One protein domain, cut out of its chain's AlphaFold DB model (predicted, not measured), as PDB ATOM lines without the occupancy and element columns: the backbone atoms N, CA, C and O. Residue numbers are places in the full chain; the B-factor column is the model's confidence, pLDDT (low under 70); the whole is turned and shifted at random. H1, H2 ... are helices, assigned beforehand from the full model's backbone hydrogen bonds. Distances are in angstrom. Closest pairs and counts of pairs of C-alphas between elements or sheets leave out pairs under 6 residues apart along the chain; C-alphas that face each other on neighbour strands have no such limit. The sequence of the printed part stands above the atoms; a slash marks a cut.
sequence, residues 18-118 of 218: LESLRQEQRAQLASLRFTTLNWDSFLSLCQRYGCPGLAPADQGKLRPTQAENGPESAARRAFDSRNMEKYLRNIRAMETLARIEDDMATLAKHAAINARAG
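AT A GLANCE: This is residues 18 to 118 of the 218 residues of an uncharacterized protein of Oligosphaeraceae bacterium (UniProt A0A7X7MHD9). One very long, straight helix, H3, makes the long axis of the model, and two shorter helices pack on different sides of it: H1 runs side by side with residues 90 to 108 of H3, and H2 sits at a slant to residues 77 to 87. A long loop, residues 50 to 70, links H2 to the start of H3, and both ends of H3 stick out free with residues 71 to 76 and 112 to 117. The printed part has 101 residues, with three named helices in the order H1, H2, H3 along the chain and no named strand, and its class is all helix. The whole is extended, a rod with a radius of gyration of the C-alphas of 20.1 A and spans of 72 by 27 by 19 A.

HOW THE PARTS SIT: H3, residues 71 to 117, is the longest helix. H1, residues 18 to 31, touches H3, with residues 90 to 108 of H3 alone. Their closest C-alphas are those of Gln 28 and Ala 93, 5.7 A apart. The two run opposite ways at a shallow tilt of 17 degrees, and their centres are 11.1 A apart. H2, residues 39 to 49, touches H3 too, with residues 77 to 87 of H3 alone. Their closest C-alphas are those of Phe 42 and Met 84, 6.3 A apart. H2 and H3 run opposite ways at a steep tilt of 46 degrees. H1 and H2 are apart. In H1, H2 and H3 every O i to N i+4 pair is within hydrogen-bond range.

IN THESE COORDINATES: H3 has 47 residues, from C-alpha 71 at (3.089, -37.806, -23.949) to C-alpha 117 at (-65.976, -36.268, -16.550), a length of 69.5 A. H1 has 14 residues, begins with C-alpha 18 at (-47.853, -30.246, -21.261) and measures 19.9 A from first to last C-alpha. H2 has 11 residues and measures 15.3 A, with C-alpha 39 at (-22.163, -48.570, -23.761).

THE WHOLE: The two C-alphas farthest apart are those of Gly 70 and Gly 118, at 72.3 A. Residues 68 to 76, of which 71 to 76 belong to H3, stand free, and so do residues 112 to 118, of which 112 to 117 belong to H3. Without these stretches the body spans 59 by 26 by 18 A. The link from H1 to H2 is short, with 7 residues, and the link from H2 to H3 is long, with 21 residues. The printed part has no cut. The mean pLDDT of the printed part is 86.0, and residues 54 to 72 are under 70.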
ATOM      1  N   LEU A  18     -48.195 -29.494 -20.053       97.00
ATOM      2  CA  LEU A  18     -47.853 -30.246 -21.261       97.00
ATOM      3  C   LEU A  18     -47.035 -29.410 -22.249       97.00
ATOM      4  O   LEU A  18     -46.108 -29.935 -22.861       97.00
ATOM      5  N   GLU A  19     -47.349 -28.125 -22.418       97.81
ATOM      6  CA  GLU A  19     -46.562 -27.270 -23.308       97.81
ATOM      7  C   GLU A  19     -45.167 -26.979 -22.744       97.81
ATOM      8  O   GLU A  19     -44.183 -27.052 -23.483       97.81
ATOM      9  N   SER A  20     -45.059 -26.738 -21.435       96.50
ATOM     10  CA  SER A  20     -43.768 -26.593 -20.753       96.50
ATOM     11  C   SER A  20     -42.886 -27.837 -20.937       96.50
ATOM     12  O   SER A  20     -41.740 -27.724 -21.378       96.50
ATOM     13  N   LEU A  21     -43.444 -29.035 -20.733       97.12
ATOM     14  CA  LEU A  21     -42.734 -30.301 -20.937       97.12
ATOM     15  C   LEU A  21     -42.302 -30.505 -22.398       97.12
ATOM     16  O   LEU A  21     -41.174 -30.920 -22.648       97.12
ATOM     17  N   ARG A  22     -43.134 -30.137 -23.383       98.44
ATOM     18  CA  ARG A  22     -42.743 -30.174 -24.808       98.44
ATOM     19  C   ARG A  22     -41.597 -29.219 -25.129       98.44
ATOM     20  O   ARG A  22     -40.760 -29.512 -25.983       98.44
ATOM     21  N   GLN A  23     -41.553 -28.047 -24.500       98.19
ATOM     22  CA  GLN A  23     -40.426 -27.125 -24.650       98.19
ATOM     23  C   GLN A  23     -39.144 -27.725 -24.066       98.19
ATOM     24  O   GLN A  23     -38.117 -27.717 -24.746       98.19
ATOM     25  N   GLU A  24     -39.219 -28.306 -22.870       97.50
ATOM     26  CA  GLU A  24     -38.082 -28.973 -22.234       97.50
ATOM     27  C   GLU A  24     -37.590 -30.170 -23.062       97.50
ATOM     28  O   GLU A  24     -36.398 -30.268 -23.352       97.50
ATOM     29  N   GLN A  25     -38.498 -31.019 -23.549       98.44
ATOM     30  CA  GLN A  25     -38.195 -32.137 -24.446       98.44
ATOM     31  C   GLN A  25     -37.437 -31.667 -25.696       98.44
ATOM     32  O   GLN A  25     -36.387 -32.219 -26.034       98.44
ATOM     33  N   ARG A  26     -37.917 -30.608 -26.367       98.50
ATOM     34  CA  ARG A  26     -37.234 -30.021 -27.535       98.50
ATOM     35  C   ARG A  26     -35.830 -29.533 -27.183       98.50
ATOM     36  O   ARG A  26     -34.900 -29.765 -27.957       98.50
ATOM     37  N   ALA A  27     -35.660 -28.893 -26.027       98.19
ATOM     38  CA  ALA A  27     -34.354 -28.436 -25.557       98.19
ATOM     39  C   ALA A  27     -33.398 -29.612 -25.280       98.19
ATOM     40  O   ALA A  27     -32.246 -29.577 -25.716       98.19
ATOM     41  N   GLN A  28     -33.877 -30.677 -24.629       98.06
ATOM     42  CA  GLN A  28     -33.085 -31.880 -24.360       98.06
ATOM     43  C   GLN A  28     -32.685 -32.595 -25.654       98.06
ATOM     44  O   GLN A  28     -31.503 -32.896 -25.836       98.06
ATOM     45  N   LEU A  29     -33.611 -32.779 -26.600       98.06
ATOM     46  CA  LEU A  29     -33.309 -33.344 -27.920       98.06
ATOM     47  C   LEU A  29     -32.259 -32.511 -28.665       98.06
ATOM     48  O   LEU A  29     -31.295 -33.060 -29.200       98.06
ATOM     49  N   ALA A  30     -32.391 -31.182 -28.647       97.81
ATOM     50  CA  ALA A  30     -31.429 -30.271 -29.265       97.81
ATOM     51  C   ALA A  30     -30.060 -30.252 -28.560       97.81
ATOM     52  O   ALA A  30     -29.075 -29.792 -29.147       97.81
ATOM     53  N   SER A  31     -29.964 -30.745 -27.320       97.25
ATOM     54  CA  SER A  31     -28.712 -30.828 -26.557       97.25
ATOM     55  C   SER A  31     -27.850 -32.039 -26.935       97.25
ATOM     56  O   SER A  31     -26.629 -32.000 -26.756       97.25
ATOM     57  N   LEU A  32     -28.454 -33.083 -27.513       97.19
ATOM     58  CA  LEU A  32     -27.765 -34.321 -27.873       97.19
ATOM     59  C   LEU A  32     -26.673 -34.065 -28.918       97.19
ATOM     60  O   LEU A  32     -26.843 -33.297 -29.871       97.19
ATOM     61  N   ARG A  33     -25.512 -34.702 -28.753       95.69
ATOM     62  CA  ARG A  33     -24.376 -34.566 -29.681       95.69
ATOM     63  C   ARG A  33     -23.864 -35.918 -30.135       95.69
ATOM     64  O   ARG A  33     -23.860 -36.875 -29.374       95.69
ATOM     65  N   PHE A  34     -23.339 -35.989 -31.355       94.50
ATOM     66  CA  PHE A  34     -22.698 -37.209 -31.833       94.50
ATOM     67  C   PHE A  34     -21.557 -37.659 -30.905       94.50
ATOM     68  O   PHE A  34     -20.716 -36.864 -30.462       94.50
ATOM     69  N   THR A  35     -21.503 -38.961 -30.653       92.44
ATOM     70  CA  THR A  35     -20.488 -39.631 -29.844       92.44
ATOM     71  C   THR A  35     -20.025 -40.890 -30.559       92.44
ATOM     72  O   THR A  35     -20.822 -41.598 -31.163       92.44
ATOM     73  N   THR A  36     -18.724 -41.159 -30.492       90.94
ATOM     74  CA  THR A  36     -18.128 -42.395 -31.011       90.94
ATOM     75  C   THR A  36     -18.237 -43.546 -30.014       90.94
ATOM     76  O   THR A  36     -17.958 -44.685 -30.368       90.94
ATOM     77  N   LEU A  37     -18.606 -43.252 -28.762       93.31
ATOM     78  CA  LEU A  37     -18.764 -44.250 -27.712       93.31
ATOM     79  C   LEU A  37     -20.169 -44.850 -27.741       93.31
ATOM     80  O   LEU A  37     -21.160 -44.127 -27.843       93.31
ATOM     81  N   ASN A  38     -20.227 -46.164 -27.573       94.19
ATOM     82  CA  ASN A  38     -21.406 -46.904 -27.139       94.19
ATOM     83  C   ASN A  38     -21.222 -47.348 -25.675       94.19
ATOM     84  O   ASN A  38     -20.200 -47.041 -25.056       94.19
ATOM     85  N   TRP A  39     -22.200 -48.083 -25.141       93.50
ATOM     86  CA  TRP A  39     -22.163 -48.570 -23.761       93.50
ATOM     87  C   TRP A  39     -20.896 -49.385 -23.462       93.50
ATOM     88  O   TRP A  39     -20.190 -49.081 -22.503       93.50
ATOM     89  N   ASP A  40     -20.550 -50.345 -24.322       93.94
ATOM     90  CA  ASP A  40     -19.408 -51.244 -24.100       93.94
ATOM     91  C   ASP A  40     -18.071 -50.493 -24.088       93.94
ATOM     92  O   ASP A  40     -17.213 -50.709 -23.225       93.94
ATOM     93  N   SER A  41     -17.901 -49.559 -25.028       92.31
ATOM     94  CA  SER A  41     -16.699 -48.726 -25.119       92.31
ATOM     95  C   SER A  41     -16.605 -47.768 -23.934       92.31
ATOM     96  O   SER A  41     -15.530 -47.592 -23.367       92.31
ATOM     97  N   PHE A  42     -17.724 -47.168 -23.522       93.06
ATOM     98  CA  PHE A  42     -17.776 -46.299 -22.351       93.06
ATOM     99  C   PHE A  42     -17.429 -47.056 -21.064       93.06
ATOM    100  O   PHE A  42     -16.572 -46.603 -20.305       93.06
ATOM    101  N   LEU A  43     -18.022 -48.234 -20.852       89.62
ATOM    102  CA  LEU A  43     -17.751 -49.083 -19.694       89.62
ATOM    103  C   LEU A  43     -16.278 -49.508 -19.640       89.62
ATOM    104  O   LEU A  43     -15.650 -49.434 -18.582       89.62
ATOM    105  N   SER A  44     -15.701 -49.876 -20.784       87.69
ATOM    106  CA  SER A  44     -14.279 -50.227 -20.891       87.69
ATOM    107  C   SER A  44     -13.369 -49.059 -20.487       87.69
ATOM    108  O   SER A  44     -12.397 -49.239 -19.752       87.69
ATOM    109  N   LEU A  45     -13.698 -47.836 -20.913       87.69
ATOM    110  CA  LEU A  45     -12.948 -46.639 -20.523       87.69
ATOM    111  C   LEU A  45     -13.138 -46.293 -19.040       87.69
ATOM    112  O   LEU A  45     -12.173 -45.895 -18.390       87.69
ATOM    113  N   CYS A  46     -14.330 -46.508 -18.476       86.38
ATOM    114  CA  CYS A  46     -14.576 -46.361 -17.041       86.38
ATOM    115  C   CYS A  46     -13.720 -47.312 -16.202       86.38
ATOM    116  O   CYS A  46     -13.198 -46.912 -15.165       86.38
ATOM    117  N   GLN A  47     -13.530 -48.552 -16.655       82.31
ATOM    118  CA  GLN A  47     -12.639 -49.507 -15.993       82.31
ATOM    119  C   GLN A  47     -11.165 -49.079 -16.081       82.31
ATOM    120  O   GLN A  47     -10.405 -49.312 -15.143       82.31
ATOM    121  N   ARG A  48     -10.763 -48.436 -17.189       80.94
ATOM    122  CA  ARG A  48      -9.379 -47.994 -17.435       80.94
ATOM    123  C   ARG A  48      -9.005 -46.703 -16.699       80.94
ATOM    124  O   ARG A  48      -7.884 -46.591 -16.208       80.94
ATOM    125  N   TYR A  49      -9.902 -45.719 -16.666       80.12
ATOM    126  CA  TYR A  49      -9.607 -44.362 -16.181       80.12
ATOM    127  C   TYR A  49     -10.426 -43.936 -14.959       80.12
ATOM    128  O   TYR A  49     -10.169 -42.867 -14.408       80.12
ATOM    129  N   GLY A  50     -11.392 -44.747 -14.531       78.06
ATOM    130  CA  GLY A  50     -12.428 -44.336 -13.589       78.06
ATOM    131  C   GLY A  50     -13.630 -43.742 -14.320       78.06
ATOM    132  O   GLY A  50     -13.513 -43.184 -15.413       78.06
ATOM    133  N   CYS A  51     -14.811 -43.898 -13.727       79.75
ATOM    134  CA  CYS A  51     -16.063 -43.479 -14.344       79.75
ATOM    135  C   CYS A  51     -16.413 -42.042 -13.914       79.75
ATOM    136  O   CYS A  51     -16.589 -41.795 -12.714       79.75
ATOM    137  N   PRO A  52     -16.518 -41.081 -14.852       77.56
ATOM    138  CA  PRO A  52     -16.860 -39.703 -14.528       77.56
ATOM    139  C   PRO A  52     -18.219 -39.616 -13.829       77.56
ATOM    140  O   PRO A  52     -19.207 -40.161 -14.313       77.56
ATOM    141  N   GLY A  53     -18.282 -38.899 -12.707       72.31
ATOM    142  CA  GLY A  53     -19.529 -38.663 -11.972       72.31
ATOM    143  C   GLY A  53     -19.913 -39.727 -10.939       72.31
ATOM    144  O   GLY A  53     -20.911 -39.521 -10.258       72.31
ATOM    145  N   LEU A  54     -19.138 -40.808 -10.777       69.00
ATOM    146  CA  LEU A  54     -19.265 -41.697  -9.616       69.00
ATOM    147  C   LEU A  54     -18.482 -41.140  -8.425       69.00
ATOM    148  O   LEU A  54     -17.343 -40.680  -8.581       69.00
ATOM    149  N   ALA A  55     -19.074 -41.222  -7.231       66.25
ATOM    150  CA  ALA A  55     -18.378 -40.884  -5.998       66.25
ATOM    151  C   ALA A  55     -17.144 -41.791  -5.825       66.25
ATOM    152  O   ALA A  55     -17.179 -42.950  -6.241       66.25
ATOM    153  N   PRO A  56     -16.056 -41.316  -5.191       64.62
ATOM    154  CA  PRO A  56     -14.837 -42.113  -5.019       64.62
ATOM    155  C   PRO A  56     -15.061 -43.475  -4.342       64.62
ATOM    156  O   PRO A  56     -14.332 -44.418  -4.627       64.62
ATOM    157  N   ALA A  57     -16.076 -43.591  -3.478       63.78
ATOM    158  CA  ALA A  57     -16.448 -44.845  -2.819       63.78
ATOM    159  C   ALA A  57     -17.053 -45.889  -3.782       63.78
ATOM    160  O   ALA A  57     -16.887 -47.088  -3.564       63.78
ATOM    161  N   ASP A  58     -17.689 -45.429  -4.863       62.12
ATOM    162  CA  ASP A  58     -18.384 -46.257  -5.859       62.12
ATOM    163  C   ASP A  58     -17.517 -46.531  -7.097       62.12
ATOM    164  O   ASP A  58     -17.864 -47.335  -7.965       62.12
ATOM    165  N   GLN A  59     -16.350 -45.886  -7.180       59.84
ATOM    166  CA  GLN A  59     -15.302 -46.214  -8.138       59.84
ATOM    167  C   GLN A  59     -14.640 -47.521  -7.680       59.84
ATOM    168  O   GLN A  59     -13.596 -47.513  -7.031       59.84
ATOM    169  N   GLY A  60     -15.297 -48.656  -7.949       55.62
ATOM    170  CA  GLY A  60     -14.829 -49.986  -7.546       55.62
ATOM    171  C   GLY A  60     -13.333 -50.181  -7.814       55.62
ATOM    172  O   GLY A  60     -12.829 -49.649  -8.796       55.62
ATOM    173  N   LYS A  61     -12.632 -50.912  -6.927       53.84
ATOM    174  CA  LYS A  61     -11.159 -51.078  -6.883       53.84
ATOM    175  C   LYS A  61     -10.522 -51.061  -8.282       53.84
ATOM    176  O   LYS A  61     -10.412 -52.110  -8.920       53.84
ATOM    177  N   LEU A  62     -10.106 -49.879  -8.748       52.88
ATOM    178  CA  LEU A  62      -9.450 -49.728 -10.041       52.88
ATOM    179  C   LEU A  62      -8.217 -50.634 -10.032       52.88
ATOM    180  O   LEU A  62      -7.342 -50.487  -9.179       52.88
ATOM    181  N   ARG A  63      -8.123 -51.562 -10.987       50.50
ATOM    182  CA  ARG A  63      -6.814 -52.112 -11.335       50.50
ATOM    183  C   ARG A  63      -6.131 -51.036 -12.164       50.50
ATOM    184  O   ARG A  63      -6.643 -50.735 -13.241       50.50
ATOM    185  N   PRO A  64      -5.007 -50.455 -11.723       50.62
ATOM    186  CA  PRO A  64      -4.216 -49.636 -12.618       50.62
ATOM    187  C   PRO A  64      -3.667 -50.570 -13.700       50.62
ATOM    188  O   PRO A  64      -2.662 -51.251 -13.505       50.62
ATOM    189  N   THR A  65      -4.357 -50.666 -14.838       52.34
ATOM    190  CA  THR A  65      -3.741 -51.189 -16.058       52.34
ATOM    191  C   THR A  65      -2.558 -50.282 -16.351       52.34
ATOM    192  O   THR A  65      -2.737 -49.064 -16.400       52.34
ATOM    193  N   GLN A  66      -1.374 -50.891 -16.430       49.94
ATOM    194  CA  GLN A  66      -0.054 -50.265 -16.495       49.94
ATOM    195  C   GLN A  66      -0.098 -48.883 -17.156       49.94
ATOM    196  O   GLN A  66      -0.494 -48.742 -18.312       49.94
ATOM    197  N   ALA A  67       0.260 -47.855 -16.385       51.09
ATOM    198  CA  ALA A  67       0.334 -46.490 -16.872       51.09
ATOM    199  C   ALA A  67       1.381 -46.425 -17.990       51.09
ATOM    200  O   ALA A  67       2.584 -46.467 -17.740       51.09
ATOM    201  N   GLU A  68       0.917 -46.357 -19.234       54.56
ATOM    202  CA  GLU A  68       1.753 -46.021 -20.379       54.56
ATOM    203  C   GLU A  68       2.272 -44.596 -20.134       54.56
ATOM    204  O   GLU A  68       1.523 -43.635 -20.247       54.56
ATOM    205  N   ASN A  69       3.515 -44.437 -19.681       52.03
ATOM    206  CA  ASN A  69       4.076 -43.145 -19.269       52.03
ATOM    207  C   ASN A  69       4.735 -42.432 -20.464       52.03
ATOM    208  O   ASN A  69       5.956 -42.304 -20.518       52.03
ATOM    209  N   GLY A  70       3.930 -41.982 -21.435       55.00
ATOM    210  CA  GLY A  70       4.392 -41.208 -22.593       55.00
ATOM    211  C   GLY A  70       3.451 -40.039 -22.933       55.00
ATOM    212  O   GLY A  70       2.265 -40.103 -22.624       55.00
ATOM    213  N   PRO A  71       3.924 -38.962 -23.585       55.47
ATOM    214  CA  PRO A  71       3.089 -37.806 -23.949       55.47
ATOM    215  C   PRO A  71       1.894 -38.177 -24.850       55.47
ATOM    216  O   PRO A  71       0.821 -37.581 -24.749       55.47
ATOM    217  N   GLU A  72       2.050 -39.219 -25.668       56.56
ATOM    218  CA  GLU A  72       0.990 -39.794 -26.501       56.56
ATOM    219  C   GLU A  72      -0.142 -40.425 -25.660       56.56
ATOM    220  O   GLU A  72      -1.319 -40.317 -26.014       56.56
ATOM    221  N   SER A  73       0.174 -40.975 -24.480       71.12
ATOM    222  CA  SER A  73      -0.820 -41.542 -23.557       71.12
ATOM    223  C   SER A  73      -1.613 -40.462 -22.816       71.12
ATOM    224  O   SER A  73      -2.808 -40.635 -22.567       71.12
ATOM    225  N   ALA A  74      -0.991 -39.316 -22.509       78.44
ATOM    226  CA  ALA A  74      -1.666 -38.187 -21.874       78.44
ATOM    227  C   ALA A  74      -2.662 -37.520 -22.834       78.44
ATOM    228  O   ALA A  74      -3.809 -37.259 -22.461       78.44
ATOM    229  N   ALA A  75      -2.257 -37.311 -24.091       82.75
ATOM    230  CA  ALA A  75      -3.139 -36.803 -25.138       82.75
ATOM    231  C   ALA A  75      -4.318 -37.757 -25.396       82.75
ATOM    232  O   ALA A  75      -5.466 -37.307 -25.488       82.75
ATOM    233  N   ARG A  76      -4.057 -39.074 -25.438       84.44
ATOM    234  CA  ARG A  76      -5.100 -40.095 -25.595       84.44
ATOM    235  C   ARG A  76      -6.069 -40.118 -24.418       84.44
ATOM    236  O   ARG A  76      -7.275 -40.081 -24.642       84.44
ATOM    237  N   ARG A  77      -5.570 -40.088 -23.179       84.62
ATOM    238  CA  ARG A  77      -6.413 -40.009 -21.976       84.62
ATOM    239  C   ARG A  77      -7.310 -38.776 -22.010       84.62
ATOM    240  O   ARG A  77      -8.510 -38.896 -21.804       84.62
ATOM    241  N   ALA A  78      -6.759 -37.606 -22.332       87.00
ATOM    242  CA  ALA A  78      -7.542 -36.376 -22.428       87.00
ATOM    243  C   ALA A  78      -8.621 -36.454 -23.527       87.00
ATOM    244  O   ALA A  78      -9.725 -35.936 -23.354       87.00
ATOM    245  N   PHE A  79      -8.323 -37.103 -24.656       90.12
ATOM    246  CA  PHE A  79      -9.301 -37.360 -25.714       90.12
ATOM    247  C   PHE A  79     -10.415 -38.315 -25.260       90.12
ATOM    248  O   PHE A  79     -11.594 -38.020 -25.473       90.12
ATOM    249  N   ASP A  80     -10.057 -39.428 -24.618       89.75
ATOM    250  CA  ASP A  80     -11.010 -40.422 -24.125       89.75
ATOM    251  C   ASP A  80     -11.921 -39.807 -23.045       89.75
ATOM    252  O   ASP A  80     -13.143 -39.890 -23.167       89.75
ATOM    253  N   SER A  81     -11.363 -39.084 -22.064       88.75
ATOM    254  CA  SER A  81     -12.135 -38.402 -21.012       88.75
ATOM    255  C   SER A  81     -13.158 -37.409 -21.576       88.75
ATOM    256  O   SER A  81     -14.322 -37.440 -21.179       88.75
ATOM    257  N   ARG A  82     -12.787 -36.583 -22.567       91.00
ATOM    258  CA  ARG A  82     -13.737 -35.656 -23.220       91.00
ATOM    259  C   ARG A  82     -14.886 -36.385 -23.918       91.00
ATOM    260  O   ARG A  82     -16.022 -35.906 -23.905       91.00
ATOM    261  N   ASN A  83     -14.611 -37.529 -24.547       92.62
ATOM    262  CA  ASN A  83     -15.659 -38.334 -25.175       92.62
ATOM    263  C   ASN A  83     -16.554 -39.016 -24.136       92.62
ATOM    264  O   ASN A  83     -17.767 -39.039 -24.336       92.62
ATOM    265  N   MET A  84     -15.995 -39.495 -23.021       92.56
ATOM    266  CA  MET A  84     -16.765 -40.061 -21.908       92.56
ATOM    267  C   MET A  84     -17.720 -39.032 -21.300       92.56
ATOM    268  O   MET A  84     -18.897 -39.324 -21.123       92.56
ATOM    269  N   GLU A  85     -17.255 -37.808 -21.045       92.31
ATOM    270  CA  GLU A  85     -18.111 -36.731 -20.536       92.31
ATOM    271  C   GLU A  85     -19.233 -36.374 -21.514       92.31
ATOM    272  O   GLU A  85     -20.377 -36.169 -21.110       92.31
ATOM    273  N   LYS A  86     -18.924 -36.304 -22.814       94.31
ATOM    274  CA  LYS A  86     -19.926 -36.057 -23.859       94.31
ATOM    275  C   LYS A  86     -20.970 -37.174 -23.912       94.31
ATOM    276  O   LYS A  86     -22.158 -36.878 -23.991       94.31
ATOM    277  N   TYR A  87     -20.534 -38.431 -23.847       95.44
ATOM    278  CA  TYR A  87     -21.423 -39.590 -23.815       95.44
ATOM    279  C   TYR A  87     -22.330 -39.570 -22.577       95.44
ATOM    280  O   TYR A  87     -23.542 -39.719 -22.705       95.44
ATOM    281  N   LEU A  88     -21.772 -39.273 -21.400       93.75
ATOM    282  CA  LEU A  88     -22.535 -39.178 -20.157       93.75
ATOM    283  C   LEU A  88     -23.564 -38.039 -20.184       93.75
ATOM    284  O   LEU A  88     -24.680 -38.212 -19.702       93.75
ATOM    285  N   ARG A  89     -23.225 -36.885 -20.777       94.69
ATOM    286  CA  ARG A  89     -24.196 -35.797 -20.987       94.69
ATOM    287  C   ARG A  89     -25.373 -36.243 -21.852       94.69
ATOM    288  O   ARG A  89     -26.506 -35.942 -21.499       94.69
ATOM    289  N   ASN A  90     -25.121 -36.988 -22.931       96.75
ATOM    290  CA  ASN A  90     -26.206 -37.545 -23.739       96.75
ATOM    291  C   ASN A  90     -27.060 -38.537 -22.942       96.75
ATOM    292  O   ASN A  90     -28.277 -38.475 -23.049       96.75
ATOM    293  N   ILE A  91     -26.452 -39.429 -22.149       95.56
ATOM    294  CA  ILE A  91     -27.204 -40.377 -21.305       95.56
ATOM    295  C   ILE A  91     -28.141 -39.628 -20.361       95.56
ATOM    296  O   ILE A  91     -29.333 -39.902 -20.361       95.56
ATOM    297  N   ARG A  92     -27.637 -38.627 -19.636       95.38
ATOM    298  CA  ARG A  92     -28.452 -37.829 -18.705       95.38
ATOM    299  C   ARG A  92     -29.580 -37.064 -19.405       95.38
ATOM    300  O   ARG A  92     -30.676 -36.933 -18.860       95.38
ATOM    301  N   ALA A  93     -29.329 -36.574 -20.618       97.56
ATOM    302  CA  ALA A  93     -30.368 -35.965 -21.442       97.56
ATOM    303  C   ALA A  93     -31.431 -36.997 -21.861       97.56
ATOM    304  O   ALA A  93     -32.618 -36.696 -21.800       97.56
ATOM    305  N   MET A  94     -31.036 -38.224 -22.218       97.88
ATOM    306  CA  MET A  94     -31.964 -39.320 -22.534       97.88
ATOM    307  C   MET A  94     -32.767 -39.789 -21.311       97.88
ATOM    308  O   MET A  94     -33.960 -40.038 -21.442       97.88
ATOM    309  N   GLU A  95     -32.160 -39.849 -20.124       97.44
ATOM    310  CA  GLU A  95     -32.867 -40.123 -18.860       97.44
ATOM    311  C   GLU A  95     -33.923 -39.048 -18.576       97.44
ATOM    312  O   GLU A  95     -35.063 -39.350 -18.224       97.44
ATOM    313  N   THR A  96     -33.561 -37.779 -18.787       97.31
ATOM    314  CA  THR A  96     -34.494 -36.657 -18.643       97.31
ATOM    315  C   THR A  96     -35.629 -36.743 -19.662       97.31
ATOM    316  O   THR A  96     -36.783 -36.560 -19.289       97.31
ATOM    317  N   LEU A  97     -35.321 -37.071 -20.921       98.38
ATOM    318  CA  LEU A  97     -36.321 -37.269 -21.972       98.38
ATOM    319  C   LEU A  97     -37.306 -38.384 -21.623       98.38
ATOM    320  O   LEU A  97     -38.502 -38.163 -21.739       98.38
ATOM    321  N   ALA A  98     -36.827 -39.537 -21.153       98.12
ATOM    322  CA  ALA A  98     -37.695 -40.649 -20.765       98.12
ATOM    323  C   ALA A  98     -38.703 -40.236 -19.679       98.12
ATOM    324  O   ALA A  98     -39.893 -40.498 -19.808       98.12
ATOM    325  N   ARG A  99     -38.242 -39.506 -18.654       97.06
ATOM    326  CA  ARG A  99     -39.123 -38.973 -17.607       97.06
ATOM    327  C   ARG A  99     -40.141 -37.969 -18.152       97.06
ATOM    328  O   ARG A  99     -41.298 -38.015 -17.756       97.06
ATOM    329  N   ILE A 100     -39.726 -37.081 -19.059       97.62
ATOM    330  CA  ILE A 100     -40.633 -36.109 -19.686       97.62
ATOM    331  C   ILE A 100     -41.722 -36.817 -20.504       97.62
ATOM    332  O   ILE A 100     -42.879 -36.408 -20.438       97.62
ATOM    333  N   GLU A 101     -41.376 -37.866 -21.255       98.06
ATOM    334  CA  GLU A 101     -42.354 -38.661 -22.011       98.06
ATOM    335  C   GLU A 101     -43.397 -39.296 -21.088       98.06
ATOM    336  O   GLU A 101     -44.597 -39.176 -21.347       98.06
ATOM    337  N   ASP A 102     -42.956 -39.911 -19.987       97.62
ATOM    338  CA  ASP A 102     -43.853 -40.506 -18.992       97.62
ATOM    339  C   ASP A 102     -44.750 -39.442 -18.341       97.62
ATOM    340  O   ASP A 102     -45.973 -39.607 -18.297       97.62
ATOM    341  N   ASP A 103     -44.180 -38.305 -17.921       97.31
ATOM    342  CA  ASP A 103     -44.941 -37.195 -17.340       97.31
ATOM    343  C   ASP A 103     -46.000 -36.668 -18.324       97.31
ATOM    344  O   ASP A 103     -47.163 -36.457 -17.965       97.31
ATOM    345  N   MET A 104     -45.626 -36.483 -19.594       97.94
ATOM    346  CA  MET A 104     -46.546 -36.060 -20.649       97.94
ATOM    347  C   MET A 104     -47.660 -37.087 -20.882       97.94
ATOM    348  O   MET A 104     -48.818 -36.697 -21.062       97.94
ATOM    349  N   ALA A 105     -47.340 -38.382 -20.869       98.06
ATOM    350  CA  ALA A 105     -48.313 -39.455 -21.046       98.06
ATOM    351  C   ALA A 105     -49.321 -39.508 -19.884       98.06
ATOM    352  O   ALA A 105     -50.534 -39.571 -20.127       98.06
ATOM    353  N   THR A 106     -48.852 -39.412 -18.636       97.44
ATOM    354  CA  THR A 106     -49.714 -39.353 -17.444       97.44
ATOM    355  C   THR A 106     -50.615 -38.120 -17.477       97.44
ATOM    356  O   THR A 106     -51.837 -38.236 -17.347       97.44
ATOM    357  N   LEU A 107     -50.060 -36.936 -17.747       96.94
ATOM    358  CA  LEU A 107     -50.841 -35.700 -17.835       96.94
ATOM    359  C   LEU A 107     -51.888 -35.751 -18.955       96.94
ATOM    360  O   LEU A 107     -53.034 -35.345 -18.748       96.94
ATOM    361  N   ALA A 108     -51.548 -36.299 -20.123       97.38
ATOM    362  CA  ALA A 108     -52.502 -36.483 -21.216       97.38
ATOM    363  C   ALA A 108     -53.650 -37.431 -20.826       97.38
ATOM    364  O   ALA A 108     -54.817 -37.164 -21.135       97.38
ATOM    365  N   LYS A 109     -53.348 -38.509 -20.092       97.00
ATOM    366  CA  LYS A 109     -54.361 -39.415 -19.538       97.00
ATOM    367  C   LYS A 109     -55.274 -38.690 -18.544       97.00
ATOM    368  O   LYS A 109     -56.492 -38.847 -18.625       97.00
ATOM    369  N   HIS A 110     -54.726 -37.858 -17.659       95.88
ATOM    370  CA  HIS A 110     -55.508 -37.059 -16.709       95.88
ATOM    371  C   HIS A 110     -56.380 -36.006 -17.393       95.88
ATOM    372  O   HIS A 110     -57.556 -35.875 -17.046       95.88
ATOM    373  N   ALA A 111     -55.873 -35.341 -18.433       95.88
ATOM    374  CA  ALA A 111     -56.677 -34.453 -19.267       95.88
ATOM    375  C   ALA A 111     -57.865 -35.194 -19.900       95.88
ATOM    376  O   ALA A 111     -58.991 -34.699 -19.863       95.88
ATOM    377  N   ALA A 112     -57.647 -36.405 -20.425       96.38
ATOM    378  CA  ALA A 112     -58.716 -37.220 -20.998       96.38
ATOM    379  C   ALA A 112     -59.757 -37.653 -19.949       96.38
ATOM    380  O   ALA A 112     -60.954 -37.654 -20.241       96.38
ATOM    381  N   ILE A 113     -59.331 -37.990 -18.726       94.75
ATOM    382  CA  ILE A 113     -60.237 -38.290 -17.606       94.75
ATOM    383  C   ILE A 113     -61.076 -37.057 -17.248       94.75
ATOM    384  O   ILE A 113     -62.298 -37.166 -17.147       94.75
ATOM    385  N   ASN A 114     -60.449 -35.886 -17.107       94.00
ATOM    386  CA  ASN A 114     -61.143 -34.636 -16.787       94.00
ATOM    387  C   ASN A 114     -62.143 -34.249 -17.888       94.00
ATOM    388  O   ASN A 114     -63.289 -33.918 -17.586       94.00
ATOM    389  N   ALA A 115     -61.752 -34.375 -19.159       94.00
ATOM    390  CA  ALA A 115     -62.623 -34.101 -20.298       94.00
ATOM    391  C   ALA A 115     -63.842 -35.036 -20.340       94.00
ATOM    392  O   ALA A 115     -64.961 -34.575 -20.547       94.00
ATOM    393  N   ARG A 116     -63.649 -36.342 -20.092       95.81
ATOM    394  CA  ARG A 116     -64.749 -37.323 -20.020       95.81
ATOM    395  C   ARG A 116     -65.694 -37.063 -18.850       95.81
ATOM    396  O   ARG A 116     -66.887 -37.304 -18.984       95.81
ATOM    397  N   ALA A 117     -65.166 -36.599 -17.717       93.31
ATOM    398  CA  ALA A 117     -65.976 -36.268 -16.550       93.31
ATOM    399  C   ALA A 117     -66.873 -35.041 -16.790       93.31
ATOM    400  O   ALA A 117     -67.943 -34.957 -16.195       93.31
ATOM    401  N   GLY A 118     -66.442 -34.088 -17.628       93.00
ATOM    402  CA  GLY A 118     -67.235 -32.908 -17.997       93.00
ATOM    403  C   GLY A 118     -67.550 -31.953 -16.836       93.00
ATOM    404  O   GLY A 118     -68.433 -31.111 -16.958       93.00
TER     405      GLY A 118